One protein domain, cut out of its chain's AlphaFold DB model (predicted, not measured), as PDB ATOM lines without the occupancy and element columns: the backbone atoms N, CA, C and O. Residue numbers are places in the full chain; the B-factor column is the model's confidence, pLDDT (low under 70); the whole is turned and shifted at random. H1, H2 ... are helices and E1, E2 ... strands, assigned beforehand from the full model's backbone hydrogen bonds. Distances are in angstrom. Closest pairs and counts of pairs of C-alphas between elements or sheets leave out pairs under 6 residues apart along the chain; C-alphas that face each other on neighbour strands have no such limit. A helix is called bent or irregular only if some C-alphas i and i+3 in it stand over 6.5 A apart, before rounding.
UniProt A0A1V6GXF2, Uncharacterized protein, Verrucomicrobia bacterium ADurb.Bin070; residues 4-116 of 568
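What this domain is: This is residues 4 to 116 of the 568 residues of an uncharacterized protein of Verrucomicrobia bacterium ADurb.Bin070 (UniProt A0A1V6GXF2). There is little regular structure here: a mostly looped body has the bent hairpin E4 and E5 at one end with H1 packed on it, the short parallel pair E1 and E3 at the other, and E2 in the middle. The 113 printed residues hold five named strands, then one named helix; the class is mixed, with 41 residues in named elements. It is compact, radius of gyration of the C-alphas 13.9 A, spanning 38 by 36 by 23 A.

Where its parts are: Find C-alpha 19 at (-26.978, -34.023, 3.033), where E1, residues 19 to 22, begins. E2 is residues 31 to 34, E3 46 to 49. E4, residues 67 to 74, spans 16.1 A and bends by 87 degrees at residue 70; E5 is 77 to 81. H1, residues 82 to 97, runs 21.5 A to C-alpha 97 at (-44.636, -21.215, 4.640).

How they stand to each other: E1 and E3 are parallel; look at N 48 and O 20, 2.9 A. E2 pairs with no named strand. E4 and E5 form an antiparallel hairpin; see N 72 and O 79, 2.9 A. The closest C-alphas of E4 and H1, Ile 74 and Ala 88, are 5.8 A apart. In H1 every O i to N i+4 pair is within hydrogen-bond range. E1 and H1 are apart.

The domain as a whole: The C-alphas farthest apart, Thr 12 and Gly 76, are 40.0 A apart. The printed part has no cut; links E2 to E3 and E3 to E4 are long. Residues 52 to 54 and 76 have pLDDT under 70.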
ATOM      1  N   VAL A   4     -35.724 -34.701  -3.507       93.81
ATOM      2  CA  VAL A   4     -35.456 -36.102  -3.851       93.81
ATOM      3  C   VAL A   4     -34.040 -36.266  -4.397       93.81
ATOM      4  O   VAL A   4     -33.595 -35.491  -5.242       93.81
ATOM      5  N   ASN A   5     -33.326 -37.292  -3.937       94.00
ATOM      6  CA  ASN A   5     -32.069 -37.725  -4.543       94.00
ATOM      7  C   ASN A   5     -32.136 -39.207  -4.918       94.00
ATOM      8  O   ASN A   5     -32.114 -40.071  -4.048       94.00
ATOM      9  N   TYR A   6     -32.153 -39.514  -6.210       93.12
ATOM     10  CA  TYR A   6     -32.039 -40.885  -6.721       93.12
ATOM     11  C   TYR A   6     -30.654 -41.199  -7.314       93.12
ATOM     12  O   TYR A   6     -30.435 -42.290  -7.844       93.12
ATOM     13  N   GLY A   7     -29.716 -40.251  -7.232       92.25
ATOM     14  CA  GLY A   7     -28.339 -40.395  -7.686       92.25
ATOM     15  C   GLY A   7     -27.444 -41.097  -6.665       92.25
ATOM     16  O   GLY A   7     -27.650 -41.028  -5.452       92.25
ATOM     17  N   ALA A   8     -26.416 -41.778  -7.169       92.81
ATOM     18  CA  ALA A   8     -25.386 -42.389  -6.341       92.81
ATOM     19  C   ALA A   8     -24.555 -41.307  -5.633       92.81
ATOM     20  O   ALA A   8     -24.031 -40.403  -6.283       92.81
ATOM     21  N   VAL A   9     -24.383 -41.426  -4.313       92.81
ATOM     22  CA  VAL A   9     -23.539 -40.515  -3.527       92.81
ATOM     23  C   VAL A   9     -22.290 -41.261  -3.084       92.81
ATOM     24  O   VAL A   9     -22.353 -42.181  -2.276       92.81
ATOM     25  N   THR A  10     -21.132 -40.849  -3.596       90.88
ATOM     26  CA  THR A  10     -19.837 -41.465  -3.275       90.88
ATOM     27  C   THR A  10     -18.867 -40.432  -2.724       90.88
ATOM     28  O   THR A  10     -18.828 -39.300  -3.202       90.88
ATOM     29  N   GLY A  11     -18.031 -40.819  -1.766       89.25
ATOM     30  CA  GLY A  11     -17.009 -39.935  -1.214       89.25
ATOM     31  C   GLY A  11     -16.258 -40.565  -0.047       89.25
ATOM     32  O   GLY A  11     -16.576 -41.666   0.390       89.25
ATOM     33  N   THR A  12     -15.250 -39.854   0.454       87.56
ATOM     34  CA  THR A  12     -14.376 -40.313   1.550       87.56
ATOM     35  C   THR A  12     -14.639 -39.599   2.882       87.56
ATOM     36  O   THR A  12     -13.927 -39.837   3.853       87.56
ATOM     37  N   GLY A  13     -15.602 -38.671   2.915       88.56
ATOM     38  CA  GLY A  13     -15.954 -37.856   4.081       88.56
ATOM     39  C   GLY A  13     -17.365 -38.144   4.594       88.56
ATOM     40  O   GLY A  13     -17.862 -39.259   4.484       88.56
ATOM     41  N   ALA A  14     -18.025 -37.123   5.142       91.00
ATOM     42  CA  ALA A  14     -19.416 -37.217   5.573       91.00
ATOM     43  C   ALA A  14     -20.350 -37.321   4.351       91.00
ATOM     44  O   ALA A  14     -20.683 -36.311   3.732       91.00
ATOM     45  N   ILE A  15     -20.724 -38.550   3.985       92.00
ATOM     46  CA  ILE A  15     -21.597 -38.856   2.844       92.00
ATOM     47  C   ILE A  15     -23.027 -39.127   3.314       92.00
ATOM     48  O   ILE A  15     -23.249 -39.947   4.200       92.00
ATOM     49  N   GLY A  16     -23.996 -38.441   2.716       91.31
ATOM     50  CA  GLY A  16     -25.413 -38.655   2.988       91.31
ATOM     51  C   GLY A  16     -26.235 -38.488   1.719       91.31
ATOM     52  O   GLY A  16     -25.921 -37.638   0.889       91.31
ATOM     53  N   GLY A  17     -27.270 -39.312   1.578       91.69
ATOM     54  CA  GLY A  17     -28.196 -39.293   0.450       91.69
ATOM     55  C   GLY A  17     -29.013 -38.004   0.358       91.69
ATOM     56  O   GLY A  17     -29.403 -37.630  -0.737       91.69
ATOM     57  N   VAL A  18     -29.225 -37.300   1.472       90.81
ATOM     58  CA  VAL A  18     -29.890 -35.988   1.510       90.81
ATOM     59  C   VAL A  18     -28.868 -34.878   1.732       90.81
ATOM     60  O   VAL A  18     -28.827 -33.908   0.983       90.81
ATOM     61  N   ALA A  19     -28.018 -35.009   2.755       90.06
ATOM     62  CA  ALA A  19     -26.978 -34.023   3.033       90.06
ATOM     63  C   ALA A  19     -25.728 -34.669   3.634       90.06
ATOM     64  O   ALA A  19     -25.807 -35.557   4.477       90.06
ATOM     65  N   GLY A  20     -24.543 -34.175   3.272       90.69
ATOM     66  CA  GLY A  20     -23.299 -34.641   3.893       90.69
ATOM     67  C   GLY A  20     -23.241 -34.332   5.393       90.69
ATOM     68  O   GLY A  20     -22.836 -35.179   6.188       90.69
ATOM     69  N   ARG A  21     -23.705 -33.145   5.806       89.75
ATOM     70  CA  ARG A  21     -23.732 -32.717   7.208       89.75
ATOM     71  C   ARG A  21     -24.969 -31.873   7.511       89.75
ATOM     72  O   ARG A  21     -25.216 -30.899   6.810       89.75
ATOM     73  N   ALA A  22     -25.696 -32.223   8.569       88.12
ATOM     74  CA  ALA A  22     -26.799 -31.441   9.125       88.12
ATOM     75  C   ALA A  22     -26.389 -30.876  10.494       88.12
ATOM     76  O   ALA A  22     -26.072 -31.639  11.410       88.12
ATOM     77  N   GLU A  23     -26.364 -29.549  10.628       87.69
ATOM     78  CA  GLU A  23     -25.989 -28.846  11.866       87.69
ATOM     79  C   GLU A  23     -27.223 -28.400  12.656       87.69
ATOM     80  O   GLU A  23     -28.333 -28.334  12.119       87.69
ATOM     81  N   THR A  24     -27.026 -28.061  13.931       85.00
ATOM     82  CA  THR A  24     -28.078 -27.539  14.812       85.00
ATOM     83  C   THR A  24     -28.818 -26.364  14.168       85.00
ATOM     84  O   THR A  24     -28.195 -25.381  13.773       85.00
ATOM     85  N   GLY A  25     -30.148 -26.461  14.093       78.88
ATOM     86  CA  GLY A  25     -31.012 -25.427  13.509       78.88
ATOM     87  C   GLY A  25     -31.320 -25.616  12.020       78.88
ATOM     88  O   GLY A  25     -32.025 -24.793  11.445       78.88
ATOM     89  N   SER A  26     -30.832 -26.690  11.389       82.62
ATOM     90  CA  SER A  26     -31.220 -27.034  10.013       82.62
ATOM     91  C   SER A  26     -32.679 -27.513   9.966       82.62
ATOM     92  O   SER A  26     -33.061 -28.373  10.757       82.62
ATOM     93  N   TRP A  27     -33.481 -27.034   9.011       80.81
ATOM     94  CA  TRP A  27     -34.840 -27.543   8.776       80.81
ATOM     95  C   TRP A  27     -34.850 -28.533   7.606       80.81
ATOM     96  O   TRP A  27     -34.796 -28.141   6.435       80.81
ATOM     97  N   ILE A  28     -34.935 -29.832   7.902       85.12
ATOM     98  CA  ILE A  28     -34.945 -30.893   6.884       85.12
ATOM     99  C   ILE A  28     -36.245 -31.684   7.009       85.12
ATOM    100  O   ILE A  28     -36.324 -32.677   7.717       85.12
ATOM    101  N   ALA A  29     -37.282 -31.214   6.326       86.56
ATOM    102  CA  ALA A  29     -38.574 -31.893   6.232       86.56
ATOM    103  C   ALA A  29     -38.867 -32.351   4.799       86.56
ATOM    104  O   ALA A  29     -38.477 -31.630   3.882       86.56
ATOM    105  N   HIS A  30     -39.563 -33.471   4.605       89.12
ATOM    106  CA  HIS A  30     -40.059 -33.912   3.286       89.12
ATOM    107  C   HIS A  30     -38.947 -34.159   2.247       89.12
ATOM    108  O   HIS A  30     -39.091 -33.853   1.066       89.12
ATOM    109  N   CYS A  31     -37.790 -34.656   2.698       91.44
ATOM    110  CA  CYS A  31     -36.660 -35.012   1.837       91.44
ATOM    111  C   CYS A  31     -36.505 -36.531   1.747       91.44
ATOM    112  O   CYS A  31     -36.482 -37.230   2.763       91.44
ATOM    113  N   TYR A  32     -36.281 -37.030   0.538       94.75
ATOM    114  CA  TYR A  32     -36.245 -38.454   0.236       94.75
ATOM    115  C   TYR A  32     -34.972 -38.821  -0.527       94.75
ATOM    116  O   TYR A  32     -34.449 -38.030  -1.315       94.75
ATOM    117  N   TRP A  33     -34.452 -40.033  -0.321       94.88
ATOM    118  CA  TRP A  33     -33.270 -40.499  -1.054       94.88
ATOM    119  C   TRP A  33     -33.337 -41.982  -1.424       94.88
ATOM    120  O   TRP A  33     -33.821 -42.809  -0.650       94.88
ATOM    121  N   LYS A  34     -32.806 -42.339  -2.597       95.38
ATOM    122  CA  LYS A  34     -32.690 -43.732  -3.018       95.38
ATOM    123  C   LYS A  34     -31.731 -44.445  -2.084       95.38
ATOM    124  O   LYS A  34     -30.593 -44.006  -1.897       95.38
ATOM    125  N   ARG A  35     -32.176 -45.576  -1.540       94.12
ATOM    126  CA  ARG A  35     -31.333 -46.422  -0.705       94.12
ATOM    127  C   ARG A  35     -31.542 -47.894  -1.012       94.12
ATOM    128  O   ARG A  35     -32.665 -48.377  -1.065       94.12
ATOM    129  N   THR A  36     -30.441 -48.620  -1.155       89.38
ATOM    130  CA  THR A  36     -30.422 -50.080  -1.279       89.38
ATOM    131  C   THR A  36     -29.472 -50.674  -0.242       89.38
ATOM    132  O   THR A  36     -28.845 -49.955   0.533       89.38
ATOM    133  N   VAL A  37     -29.360 -52.000  -0.208       88.69
ATOM    134  CA  VAL A  37     -28.441 -52.701   0.704       88.69
ATOM    135  C   VAL A  37     -26.990 -52.728   0.211       88.69
ATOM    136  O   VAL A  37     -26.119 -53.219   0.924       88.69
ATOM    137  N   SER A  38     -26.719 -52.227  -0.996       89.25
ATOM    138  CA  SER A  38     -25.396 -52.270  -1.619       89.25
ATOM    139  C   SER A  38     -24.953 -50.914  -2.160       89.25
ATOM    140  O   SER A  38     -25.759 -50.114  -2.646       89.25
ATOM    141  N   ALA A  39     -23.639 -50.697  -2.152       89.00
ATOM    142  CA  ALA A  39     -23.017 -49.557  -2.806       89.00
ATOM    143  C   ALA A  39     -23.417 -49.453  -4.296       89.00
ATOM    144  O   ALA A  39     -23.574 -50.479  -4.963       89.00
ATOM    145  N   PRO A  40     -23.555 -48.231  -4.844       91.06
ATOM    146  CA  PRO A  40     -23.300 -46.939  -4.193       91.06
ATOM    147  C   PRO A  40     -24.535 -46.314  -3.508       91.06
ATOM    148  O   PRO A  40     -24.533 -45.121  -3.215       91.06
ATOM    149  N   PHE A  41     -25.604 -47.084  -3.282       93.19
ATOM    150  CA  PHE A  41     -26.866 -46.591  -2.710       93.19
ATOM    151  C   PHE A  41     -27.080 -47.040  -1.255       93.19
ATOM    152  O   PHE A  41     -28.195 -47.000  -0.757       93.19
ATOM    153  N   ASP A  42     -26.049 -47.484  -0.547       91.50
ATOM    154  CA  ASP A  42     -26.123 -47.956   0.845       91.50
ATOM    155  C   ASP A  42     -25.991 -46.832   1.893       91.50
ATOM    156  O   ASP A  42     -26.057 -47.073   3.105       91.50
ATOM    157  N   VAL A  43     -25.881 -45.581   1.441       91.69
ATOM    158  CA  VAL A  43     -25.645 -44.414   2.296       91.69
ATOM    159  C   VAL A  43     -26.878 -44.004   3.128       91.69
ATOM    160  O   VAL A  43     -28.024 -44.120   2.675       91.69
ATOM    161  N   PRO A  44     -26.683 -43.516   4.369       91.62
ATOM    162  CA  PRO A  44     -27.760 -42.943   5.182       91.62
ATOM    163  C   PRO A  44     -28.231 -41.588   4.624       91.62
ATOM    164  O   PRO A  44     -27.580 -41.019   3.752       91.62
ATOM    165  N   ALA A  45     -29.315 -41.021   5.168       89.75
ATOM    166  CA  ALA A  45     -29.764 -39.663   4.825       89.75
ATOM    167  C   ALA A  45     -28.658 -38.615   5.029       89.75
ATOM    168  O   ALA A  45     -28.461 -37.732   4.194       89.75
ATOM    169  N   PHE A  46     -27.924 -38.745   6.140       90.44
ATOM    170  CA  PHE A  46     -26.919 -37.787   6.584       90.44
ATOM    171  C   PHE A  46     -25.592 -38.468   6.888       90.44
ATOM    172  O   PHE A  46     -25.571 -39.466   7.608       90.44
ATOM    173  N   GLY A  47     -24.487 -37.893   6.411       89.88
ATOM    174  CA  GLY A  47     -23.147 -38.370   6.769       89.88
ATOM    175  C   GLY A  47     -22.763 -38.018   8.205       89.88
ATOM    176  O   GLY A  47     -22.245 -38.850   8.943       89.88
ATOM    177  N   ILE A  48     -23.054 -36.784   8.618       88.88
ATOM    178  CA  ILE A  48     -22.977 -36.317  10.006       88.88
ATOM    179  C   ILE A  48     -24.305 -35.641  10.344       88.88
ATOM    180  O   ILE A  48     -24.728 -34.727   9.636       88.88
ATOM    181  N   ASN A  49     -24.938 -36.048  11.442       85.25
ATOM    182  CA  ASN A  49     -26.163 -35.423  11.924       85.25
ATOM    183  C   ASN A  49     -25.981 -34.903  13.355       85.25
ATOM    184  O   ASN A  49     -26.034 -35.670  14.313       85.25
ATOM    185  N   ASN A  50     -25.789 -33.591  13.481       84.62
ATOM    186  CA  ASN A  50     -25.787 -32.875  14.758       84.62
ATOM    187  C   ASN A  50     -27.168 -32.263  15.072       84.62
ATOM    188  O   ASN A  50     -27.335 -31.574  16.076       84.62
ATOM    189  N   ASN A  51     -28.164 -32.502  14.217       75.75
ATOM    190  CA  ASN A  51     -29.489 -31.899  14.259       75.75
ATOM    191  C   ASN A  51     -30.522 -32.868  14.864       75.75
ATOM    192  O   ASN A  51     -31.400 -33.383  14.171       75.75
ATOM    193  N   ALA A  52     -30.404 -33.136  16.168       60.22
ATOM    194  CA  ALA A  52     -31.104 -34.211  16.888       60.22
ATOM    195  C   ALA A  52     -32.644 -34.074  17.032       60.22
ATOM    196  O   ALA A  52     -33.223 -34.728  17.895       60.22
ATOM    197  N   GLY A  53     -33.326 -33.253  16.223       59.03
ATOM    198  CA  GLY A  53     -34.773 -33.045  16.381       59.03
ATOM    199  C   GLY A  53     -35.542 -32.345  15.257       59.03
ATOM    200  O   GLY A  53     -36.717 -32.076  15.459       59.03
ATOM    201  N   MET A  54     -34.939 -32.039  14.099       62.47
ATOM    202  CA  MET A  54     -35.630 -31.329  12.995       62.47
ATOM    203  C   MET A  54     -35.552 -32.056  11.644       62.47
ATOM    204  O   MET A  54     -35.500 -31.429  10.586       62.47
ATOM    205  N   THR A  55     -35.520 -33.392  11.686       70.19
ATOM    206  CA  THR A  55     -35.787 -34.236  10.513       70.19
ATOM    207  C   THR A  55     -37.230 -34.720  10.590       70.19
ATOM    208  O   THR A  55     -37.546 -35.495  11.489       70.19
ATOM    209  N   MET A  56     -38.098 -34.248   9.697       78.75
ATOM    210  CA  MET A  56     -39.528 -34.598   9.689       78.75
ATOM    211  C   MET A  56     -39.886 -35.285   8.375       78.75
ATOM    212  O   MET A  56     -39.481 -34.809   7.317       78.75
ATOM    213  N   GLU A  57     -40.608 -36.403   8.441       85.12
ATOM    214  CA  GLU A  57     -41.161 -37.086   7.258       85.12
ATOM    215  C   GLU A  57     -40.131 -37.360   6.135       85.12
ATOM    216  O   GLU A  57     -40.431 -37.283   4.946       85.12
ATOM    217  N   CYS A  58     -38.878 -37.653   6.507       88.50
ATOM    218  CA  CYS A  58     -37.801 -37.966   5.566       88.50
ATOM    219  C   CYS A  58     -37.531 -39.470   5.554       88.50
ATOM    220  O   CYS A  58     -37.127 -40.037   6.572       88.50
ATOM    221  N   PHE A  59     -37.671 -40.105   4.392       93.44
ATOM    222  CA  PHE A  59     -37.512 -41.551   4.249       93.44
ATOM    223  C   PHE A  59     -36.676 -41.916   3.027       93.44
ATOM    224  O   PHE A  59     -36.660 -41.214   2.015       93.44
ATOM    225  N   SER A  60     -35.982 -43.049   3.119       94.88
ATOM    226  CA  SER A  60     -35.378 -43.649   1.935       94.88
ATOM    227  C   SER A  60     -36.438 -44.287   1.044       94.88
ATOM    228  O   SER A  60     -37.506 -44.647   1.532       94.88
ATOM    229  N   PHE A  61     -36.122 -44.499  -0.231       95.62
ATOM    230  CA  PHE A  61     -36.986 -45.222  -1.160       95.62
ATOM    231  C   PHE A  61     -36.232 -46.230  -2.033       95.62
ATOM    232  O   PHE A  61     -35.003 -46.182  -2.156       95.62
ATOM    233  N   SER A  62     -37.002 -47.152  -2.609       90.81
ATOM    234  CA  SER A  62     -36.552 -48.263  -3.452       90.81
ATOM    235  C   SER A  62     -36.378 -47.879  -4.938       90.81
ATOM    236  O   SER A  62     -36.120 -46.725  -5.291       90.81
ATOM    237  N   ASP A  63     -36.442 -48.860  -5.839       90.19
ATOM    238  CA  ASP A  63     -36.454 -48.620  -7.283       90.19
ATOM    239  C   ASP A  63     -37.722 -47.875  -7.740       90.19
ATOM    240  O   ASP A  63     -38.671 -47.708  -6.972       90.19
ATOM    241  N   ALA A  64     -37.702 -47.354  -8.968       89.44
ATOM    242  CA  ALA A  64     -38.798 -46.561  -9.522       89.44
ATOM    243  C   ALA A  64     -40.148 -47.317  -9.461       89.44
ATOM    244  O   ALA A  64     -40.164 -48.537  -9.638       89.44
ATOM    245  N   PRO A  65     -41.275 -46.626  -9.196       91.25
ATOM    246  CA  PRO A  65     -41.416 -45.173  -9.014       91.25
ATOM    247  C   PRO A  65     -40.984 -44.659  -7.626       91.25
ATOM    248  O   PRO A  65     -41.015 -43.459  -7.375       91.25
ATOM    249  N   GLY A  66     -40.521 -45.540  -6.736       91.69
ATOM    250  CA  GLY A  66     -40.056 -45.203  -5.393       91.69
ATOM    251  C   GLY A  66     -41.095 -45.544  -4.330       91.69
ATOM    252  O   GLY A  66     -42.005 -44.765  -4.057       91.69
ATOM    253  N   THR A  67     -40.924 -46.700  -3.685       94.75
ATOM    254  CA  THR A  67     -41.650 -47.043  -2.454       94.75
ATOM    255  C   THR A  67     -40.828 -46.599  -1.254       94.75
ATOM    256  O   THR A  67     -39.662 -46.981  -1.121       94.75
ATOM    257  N   LEU A  68     -41.425 -45.791  -0.386       95.25
ATOM    258  CA  LEU A  68     -40.798 -45.283   0.825       95.25
ATOM    259  C   LEU A  68     -40.572 -46.405   1.846       95.25
ATOM    260  O   LEU A  68     -41.381 -47.316   2.003       95.25
ATOM    261  N   SER A  69     -39.481 -46.304   2.602       93.94
ATOM    262  CA  SER A  69     -39.138 -47.233   3.686       93.94
ATOM    263  C   SER A  69     -40.010 -47.079   4.940       93.94
ATOM    264  O   SER A  69     -39.828 -47.820   5.903       93.94
ATOM    265  N   GLY A  70     -40.901 -46.089   4.959       90.81
ATOM    266  CA  GLY A  70     -41.854 -45.815   6.030       90.81
ATOM    267  C   GLY A  70     -43.028 -45.005   5.489       90.81
ATOM    268  O   GLY A  70     -42.900 -44.378   4.436       90.81
ATOM    269  N   SER A  71     -44.163 -45.049   6.186       89.94
ATOM    270  CA  SER A  71     -45.319 -44.231   5.834       89.94
ATOM    271  C   SER A  71     -45.074 -42.782   6.225       89.94
ATOM    272  O   SER A  71     -44.637 -42.491   7.339       89.94
ATOM    273  N   VAL A  72     -45.377 -41.893   5.287       89.06
ATOM    274  CA  VAL A  72     -45.391 -40.451   5.495       89.06
ATOM    275  C   VAL A  72     -46.795 -40.019   5.888       89.06
ATOM    276  O   VAL A  72     -47.758 -40.505   5.294       89.06
ATOM    277  N   TYR A  73     -46.900 -39.105   6.855       86.88
ATOM    278  CA  TYR A  73     -48.167 -38.498   7.276       86.88
ATOM    279  C   TYR A  73     -48.103 -36.974   7.136       86.88
ATOM    280  O   TYR A  73     -47.639 -36.281   8.039       86.88
ATOM    281  N   ILE A  74     -48.586 -36.439   6.012       78.62
ATOM    282  CA  ILE A  74     -48.579 -34.993   5.736       78.62
ATOM    283  C   ILE A  74     -50.002 -34.538   5.435       78.62
ATOM    284  O   ILE A  74     -50.660 -35.099   4.566       78.62
ATOM    285  N   SER A  75     -50.492 -33.538   6.173       70.44
ATOM    286  CA  SER A  75     -51.820 -32.935   5.968       70.44
ATOM    287  C   SER A  75     -52.992 -33.933   5.937       70.44
ATOM    288  O   SER A  75     -54.032 -33.676   5.339       70.44
ATOM    289  N   GLY A  76     -52.856 -35.070   6.630       68.38
ATOM    290  CA  GLY A  76     -53.858 -36.143   6.665       68.38
ATOM    291  C   GLY A  76     -53.691 -37.216   5.584       68.38
ATOM    292  O   GLY A  76     -54.378 -38.230   5.651       68.38
ATOM    293  N   THR A  77     -52.756 -37.049   4.648       74.12
ATOM    294  CA  THR A  77     -52.381 -38.072   3.665       74.12
ATOM    295  C   THR A  77     -51.387 -39.047   4.287       74.12
ATOM    296  O   THR A  77     -50.303 -38.643   4.709       74.12
ATOM    297  N   ALA A  78     -51.752 -40.331   4.331       87.62
ATOM    298  CA  ALA A  78     -50.878 -41.427   4.738       87.62
ATOM    299  C   ALA A  78     -50.423 -42.208   3.499       87.62
ATOM    300  O   ALA A  78     -51.254 -42.830   2.842       87.62
ATOM    301  N   THR A  79     -49.128 -42.200   3.175       90.44
ATOM    302  CA  THR A  79     -48.641 -42.838   1.938       90.44
ATOM    303  C   THR A  79     -47.255 -43.470   2.060       90.44
ATOM    304  O   THR A  79     -46.409 -43.035   2.842       90.44
ATOM    305  N   PHE A  80     -47.023 -44.507   1.251       93.88
ATOM    306  CA  PHE A  80     -45.709 -45.097   0.973       93.88
ATOM    307  C   PHE A  80     -45.194 -44.744  -0.431       93.88
ATOM    308  O   PHE A  80     -44.121 -45.200  -0.822       93.88
ATOM    309  N   ASN A  81     -45.954 -43.986  -1.219       93.62
ATOM    310  CA  ASN A  81     -45.592 -43.595  -2.573       93.62
ATOM    311  C   ASN A  81     -44.758 -42.305  -2.535       93.62
ATOM    312  O   ASN A  81     -45.160 -41.307  -1.938       93.62
ATOM    313  N   LEU A  82     -43.585 -42.323  -3.176       94.50
ATOM    314  CA  LEU A  82     -42.682 -41.174  -3.221       94.50
ATOM    315  C   LEU A  82     -43.324 -39.933  -3.861       94.50
ATOM    316  O   LEU A  82     -43.137 -38.833  -3.346       94.50
ATOM    317  N   ALA A  83     -44.070 -40.093  -4.956       92.75
ATOM    318  CA  ALA A  83     -44.713 -38.976  -5.645       92.75
ATOM    319  C   ALA A  83     -45.784 -38.327  -4.766       92.75
ATOM    320  O   ALA A  83     -45.811 -37.109  -4.624       92.75
ATOM    321  N   GLU A  84     -46.630 -39.139  -4.130       91.06
ATOM    322  CA  GLU A  84     -47.677 -38.652  -3.225       91.06
ATOM    323  C   GLU A  84     -47.077 -37.926  -2.016       91.06
ATOM    324  O   GLU A  84     -47.565 -36.868  -1.629       91.06
ATOM    325  N   ALA A  85     -45.977 -38.437  -1.456       92.62
ATOM    326  CA  ALA A  85     -45.280 -37.785  -0.353       92.62
ATOM    327  C   ALA A  85     -44.629 -36.453  -0.771       92.62
ATOM    328  O   ALA A  85     -44.736 -35.459  -0.050       92.62
ATOM    329  N   LEU A  86     -44.007 -36.403  -1.955       93.19
ATOM    330  CA  LEU A  86     -43.467 -35.171  -2.538       93.19
ATOM    331  C   LEU A  86     -44.580 -34.144  -2.800       93.19
ATOM    332  O   LEU A  86     -44.432 -32.987  -2.411       93.19
ATOM    333  N   LYS A  87     -45.716 -34.548  -3.377       90.12
ATOM    334  CA  LYS A  87     -46.883 -33.670  -3.567       90.12
ATOM    335  C   LYS A  87     -47.435 -33.170  -2.229       90.12
ATOM    336  O   LYS A  87     -47.596 -31.967  -2.045       90.12
ATOM    337  N   ALA A  88     -47.632 -34.049  -1.248       88.38
ATOM    338  CA  ALA A  88     -48.149 -33.663   0.063       88.38
ATOM    339  C   ALA A  88     -47.219 -32.675   0.787       88.38
ATOM    340  O   ALA A  88     -47.670 -31.652   1.302       88.38
ATOM    341  N   GLY A  89     -45.905 -32.922   0.769       89.81
ATOM    342  CA  GLY A  89     -44.927 -31.993   1.331       89.81
ATOM    343  C   GLY A  89     -44.825 -30.672   0.562       89.81
ATOM    344  O   GLY A  89     -44.349 -29.681   1.113       89.81
ATOM    345  N   MET A  90     -45.188 -30.652  -0.728       90.06
ATOM    346  CA  MET A  90     -45.209 -29.439  -1.545       90.06
ATOM    347  C   MET A  90     -46.368 -28.565  -1.086       90.06
ATOM    348  O   MET A  90     -46.155 -27.382  -0.823       90.06
ATOM    349  N   PHE A  91     -47.550 -29.158  -0.917       83.94
ATOM    350  CA  PHE A  91     -48.716 -28.473  -0.365       83.94
ATOM    351  C   PHE A  91     -48.431 -27.933   1.031       83.94
ATOM    352  O   PHE A  91     -48.550 -26.733   1.241       83.94
ATOM    353  N   ASP A  92     -47.923 -28.766   1.942       84.50
ATOM    354  CA  ASP A  92     -47.557 -28.328   3.293       84.50
ATOM    355  C   ASP A  92     -46.616 -27.110   3.268       84.50
ATOM    356  O   ASP A  92     -46.857 -26.122   3.959       84.50
ATOM    357  N   GLY A  93     -45.596 -27.117   2.403       84.94
ATOM    358  CA  GLY A  93     -44.700 -25.973   2.220       84.94
ATOM    359  C   GLY A  93     -45.380 -24.725   1.641       84.94
ATOM    360  O   GLY A  93     -45.113 -23.619   2.113       84.94
ATOM    361  N   ARG A  94     -46.264 -24.882   0.649       83.38
ATOM    362  CA  ARG A  94     -47.052 -23.778   0.071       83.38
ATOM    363  C   ARG A  94     -48.000 -23.168   1.102       83.38
ATOM    364  O   ARG A  94     -48.131 -21.957   1.170       83.38
ATOM    365  N   ASP A  95     -48.647 -23.990   1.915       77.81
ATOM    366  CA  ASP A  95     -49.713 -23.544   2.812       77.81
ATOM    367  C   ASP A  95     -49.188 -22.963   4.122       77.81
ATOM    368  O   ASP A  95     -49.723 -21.983   4.637       77.81
ATOM    369  N   THR A  96     -48.144 -23.574   4.682       80.06
ATOM    370  CA  THR A  96     -47.629 -23.182   6.000       80.06
ATOM    371  C   THR A  96     -46.547 -22.114   5.916       80.06
ATOM    372  O   THR A  96     -46.378 -21.339   6.860       80.06
ATOM    373  N   LEU A  97     -45.807 -22.073   4.806       81.19
ATOM    374  CA  LEU A  97     -44.636 -21.215   4.640       81.19
ATOM    375  C   LEU A  97     -44.726 -20.290   3.418       81.19
ATOM    376  O   LEU A  97     -43.801 -19.504   3.221       81.19
ATOM    377  N   ASP A  98     -45.798 -20.379   2.620       79.38
ATOM    378  CA  ASP A  98     -46.001 -19.594   1.390       79.38
ATOM    379  C   ASP A  98     -44.809 -19.711   0.419       79.38
ATOM    380  O   ASP A  98     -44.373 -18.753  -0.217       79.38
ATOM    381  N   ILE A  99     -44.220 -20.914   0.349       83.25
ATOM    382  CA  ILE A  99     -43.086 -21.197  -0.535       83.25
ATOM    383  C   ILE A  99     -43.625 -21.620  -1.910       83.25
ATOM    384  O   ILE A  99     -44.402 -22.577  -1.969       83.25
ATOM    385  N   PRO A 100     -43.163 -21.015  -3.023       82.75
ATOM    386  CA  PRO A 100     -43.599 -21.354  -4.380       82.75
ATOM    387  C   PRO A 100     -42.925 -22.647  -4.879       82.75
ATOM    388  O   PRO A 100     -42.084 -22.644  -5.778       82.75
ATOM    389  N   LEU A 101     -43.219 -23.773  -4.225       87.88
ATOM    390  CA  LEU A 101     -42.690 -25.089  -4.590       87.88
ATOM    391  C   LEU A 101     -43.422 -25.629  -5.817       87.88
ATOM    392  O   LEU A 101     -44.637 -25.712  -5.769       87.88
ATOM    393  N   ARG A 102     -42.706 -26.046  -6.864       88.69
ATOM    394  CA  ARG A 102     -43.277 -26.631  -8.094       88.69
ATOM    395  C   ARG A 102     -43.807 -28.061  -7.904       88.69
ATOM    396  O   ARG A 102     -43.314 -28.792  -7.043       88.69
ATOM    397  N   GLY A 103     -44.753 -28.433  -8.767       90.38
ATOM    398  CA  GLY A 103     -45.382 -29.748  -8.887       90.38
ATOM    399  C   GLY A 103     -44.413 -30.879  -9.205       90.38
ATOM    400  O   GLY A 103     -43.340 -30.665  -9.769       90.38
ATOM    401  N   TRP A 104     -44.823 -32.102  -8.866       93.50
ATOM    402  CA  TRP A 104     -44.084 -33.334  -9.141       93.50
ATOM    403  C   TRP A 104     -44.910 -34.281 -10.011       93.50
ATOM    404  O   TRP A 104     -46.098 -34.481  -9.749       93.50
ATOM    405  N   THR A 105     -44.263 -34.921 -10.982       94.06
ATOM    406  CA  THR A 105     -44.859 -36.005 -11.778       94.06
ATOM    407  C   THR A 105     -45.077 -37.263 -10.928       94.06
ATOM    408  O   THR A 105     -44.376 -37.471  -9.932       94.06
ATOM    409  N   ARG A 106     -45.998 -38.166 -11.312       89.94
ATOM    410  CA  ARG A 106     -46.176 -39.459 -10.605       89.94
ATOM    411  C   ARG A 106     -44.968 -40.396 -10.678       89.94
ATOM    412  O   ARG A 106     -44.854 -41.317  -9.868       89.94
ATOM    413  N   GLY A 107     -44.084 -40.200 -11.654       89.00
ATOM    414  CA  GLY A 107     -43.113 -41.216 -12.051       89.00
ATOM    415  C   GLY A 107     -43.779 -42.415 -12.742       89.00
ATOM    416  O   GLY A 107     -44.955 -42.399 -13.094       89.00
ATOM    417  N   SER A 108     -43.009 -43.472 -12.974       89.62
ATOM    418  CA  SER A 108     -43.462 -44.722 -13.590       89.62
ATOM    419  C   SER A 108     -42.634 -45.904 -13.087       89.62
ATOM    420  O   SER A 108     -41.664 -45.735 -12.350       89.62
ATOM    421  N   ALA A 109     -42.955 -47.119 -13.538       89.00
ATOM    422  CA  ALA A 109     -42.143 -48.305 -13.254       89.00
ATOM    423  C   ALA A 109     -40.661 -48.151 -13.664       89.00
ATOM    424  O   ALA A 109     -39.799 -48.868 -13.164       89.00
ATOM    425  N   THR A 110     -40.353 -47.220 -14.571       91.31
ATOM    426  CA  THR A 110     -38.997 -46.982 -15.083       91.31
ATOM    427  C   THR A 110     -38.463 -45.578 -14.804       91.31
ATOM    428  O   THR A 110     -37.310 -45.305 -15.133       91.31
ATOM    429  N   ALA A 111     -39.259 -44.681 -14.217       93.38
ATOM    430  CA  ALA A 111     -38.869 -43.298 -13.958       93.38
ATOM    431  C   ALA A 111     -39.280 -42.857 -12.549       93.38
ATOM    432  O   ALA A 111     -40.391 -43.118 -12.103       93.38
ATOM    433  N   TYR A 112     -38.389 -42.163 -11.848       94.88
ATOM    434  CA  TYR A 112     -38.750 -41.517 -10.588       94.88
ATOM    435  C   TYR A 112     -39.562 -40.237 -10.836       94.88
ATOM    436  O   TYR A 112     -39.443 -39.652 -11.915       94.88
ATOM    437  N   PRO A 113     -40.332 -39.777  -9.835       94.62
ATOM    438  CA  PRO A 113     -40.925 -38.447  -9.822       94.62
ATOM    439  C   PRO A 113     -39.890 -37.364 -10.123       94.62
ATOM    440  O   PRO A 113     -38.770 -37.380  -9.598       94.62
ATOM    441  N   ALA A 114     -40.280 -36.414 -10.961       93.31
ATOM    442  CA  ALA A 114     -39.483 -35.255 -11.335       93.31
ATOM    443  C   ALA A 114     -40.310 -33.982 -11.159       93.31
ATOM    444  O   ALA A 114     -41.538 -34.040 -11.157       93.31
ATOM    445  N   LEU A 115     -39.634 -32.844 -11.001       93.69
ATOM    446  CA  LEU A 115     -40.313 -31.552 -11.015       93.69
ATOM    447  C   LEU A 115     -40.945 -31.327 -12.387       93.69
ATOM    448  O   LEU A 115     -40.306 -31.584 -13.408       93.69
ATOM    449  N   ILE A 116     -42.172 -30.820 -12.388       94.19
ATOM    450  CA  ILE A 116     -42.857 -30.354 -13.590       94.19
ATOM    451  C   ILE A 116     -42.232 -29.013 -13.988       94.19
ATOM    452  O   ILE A 116     -42.157 -28.089 -13.172       94.19
TER     453      ILE A 116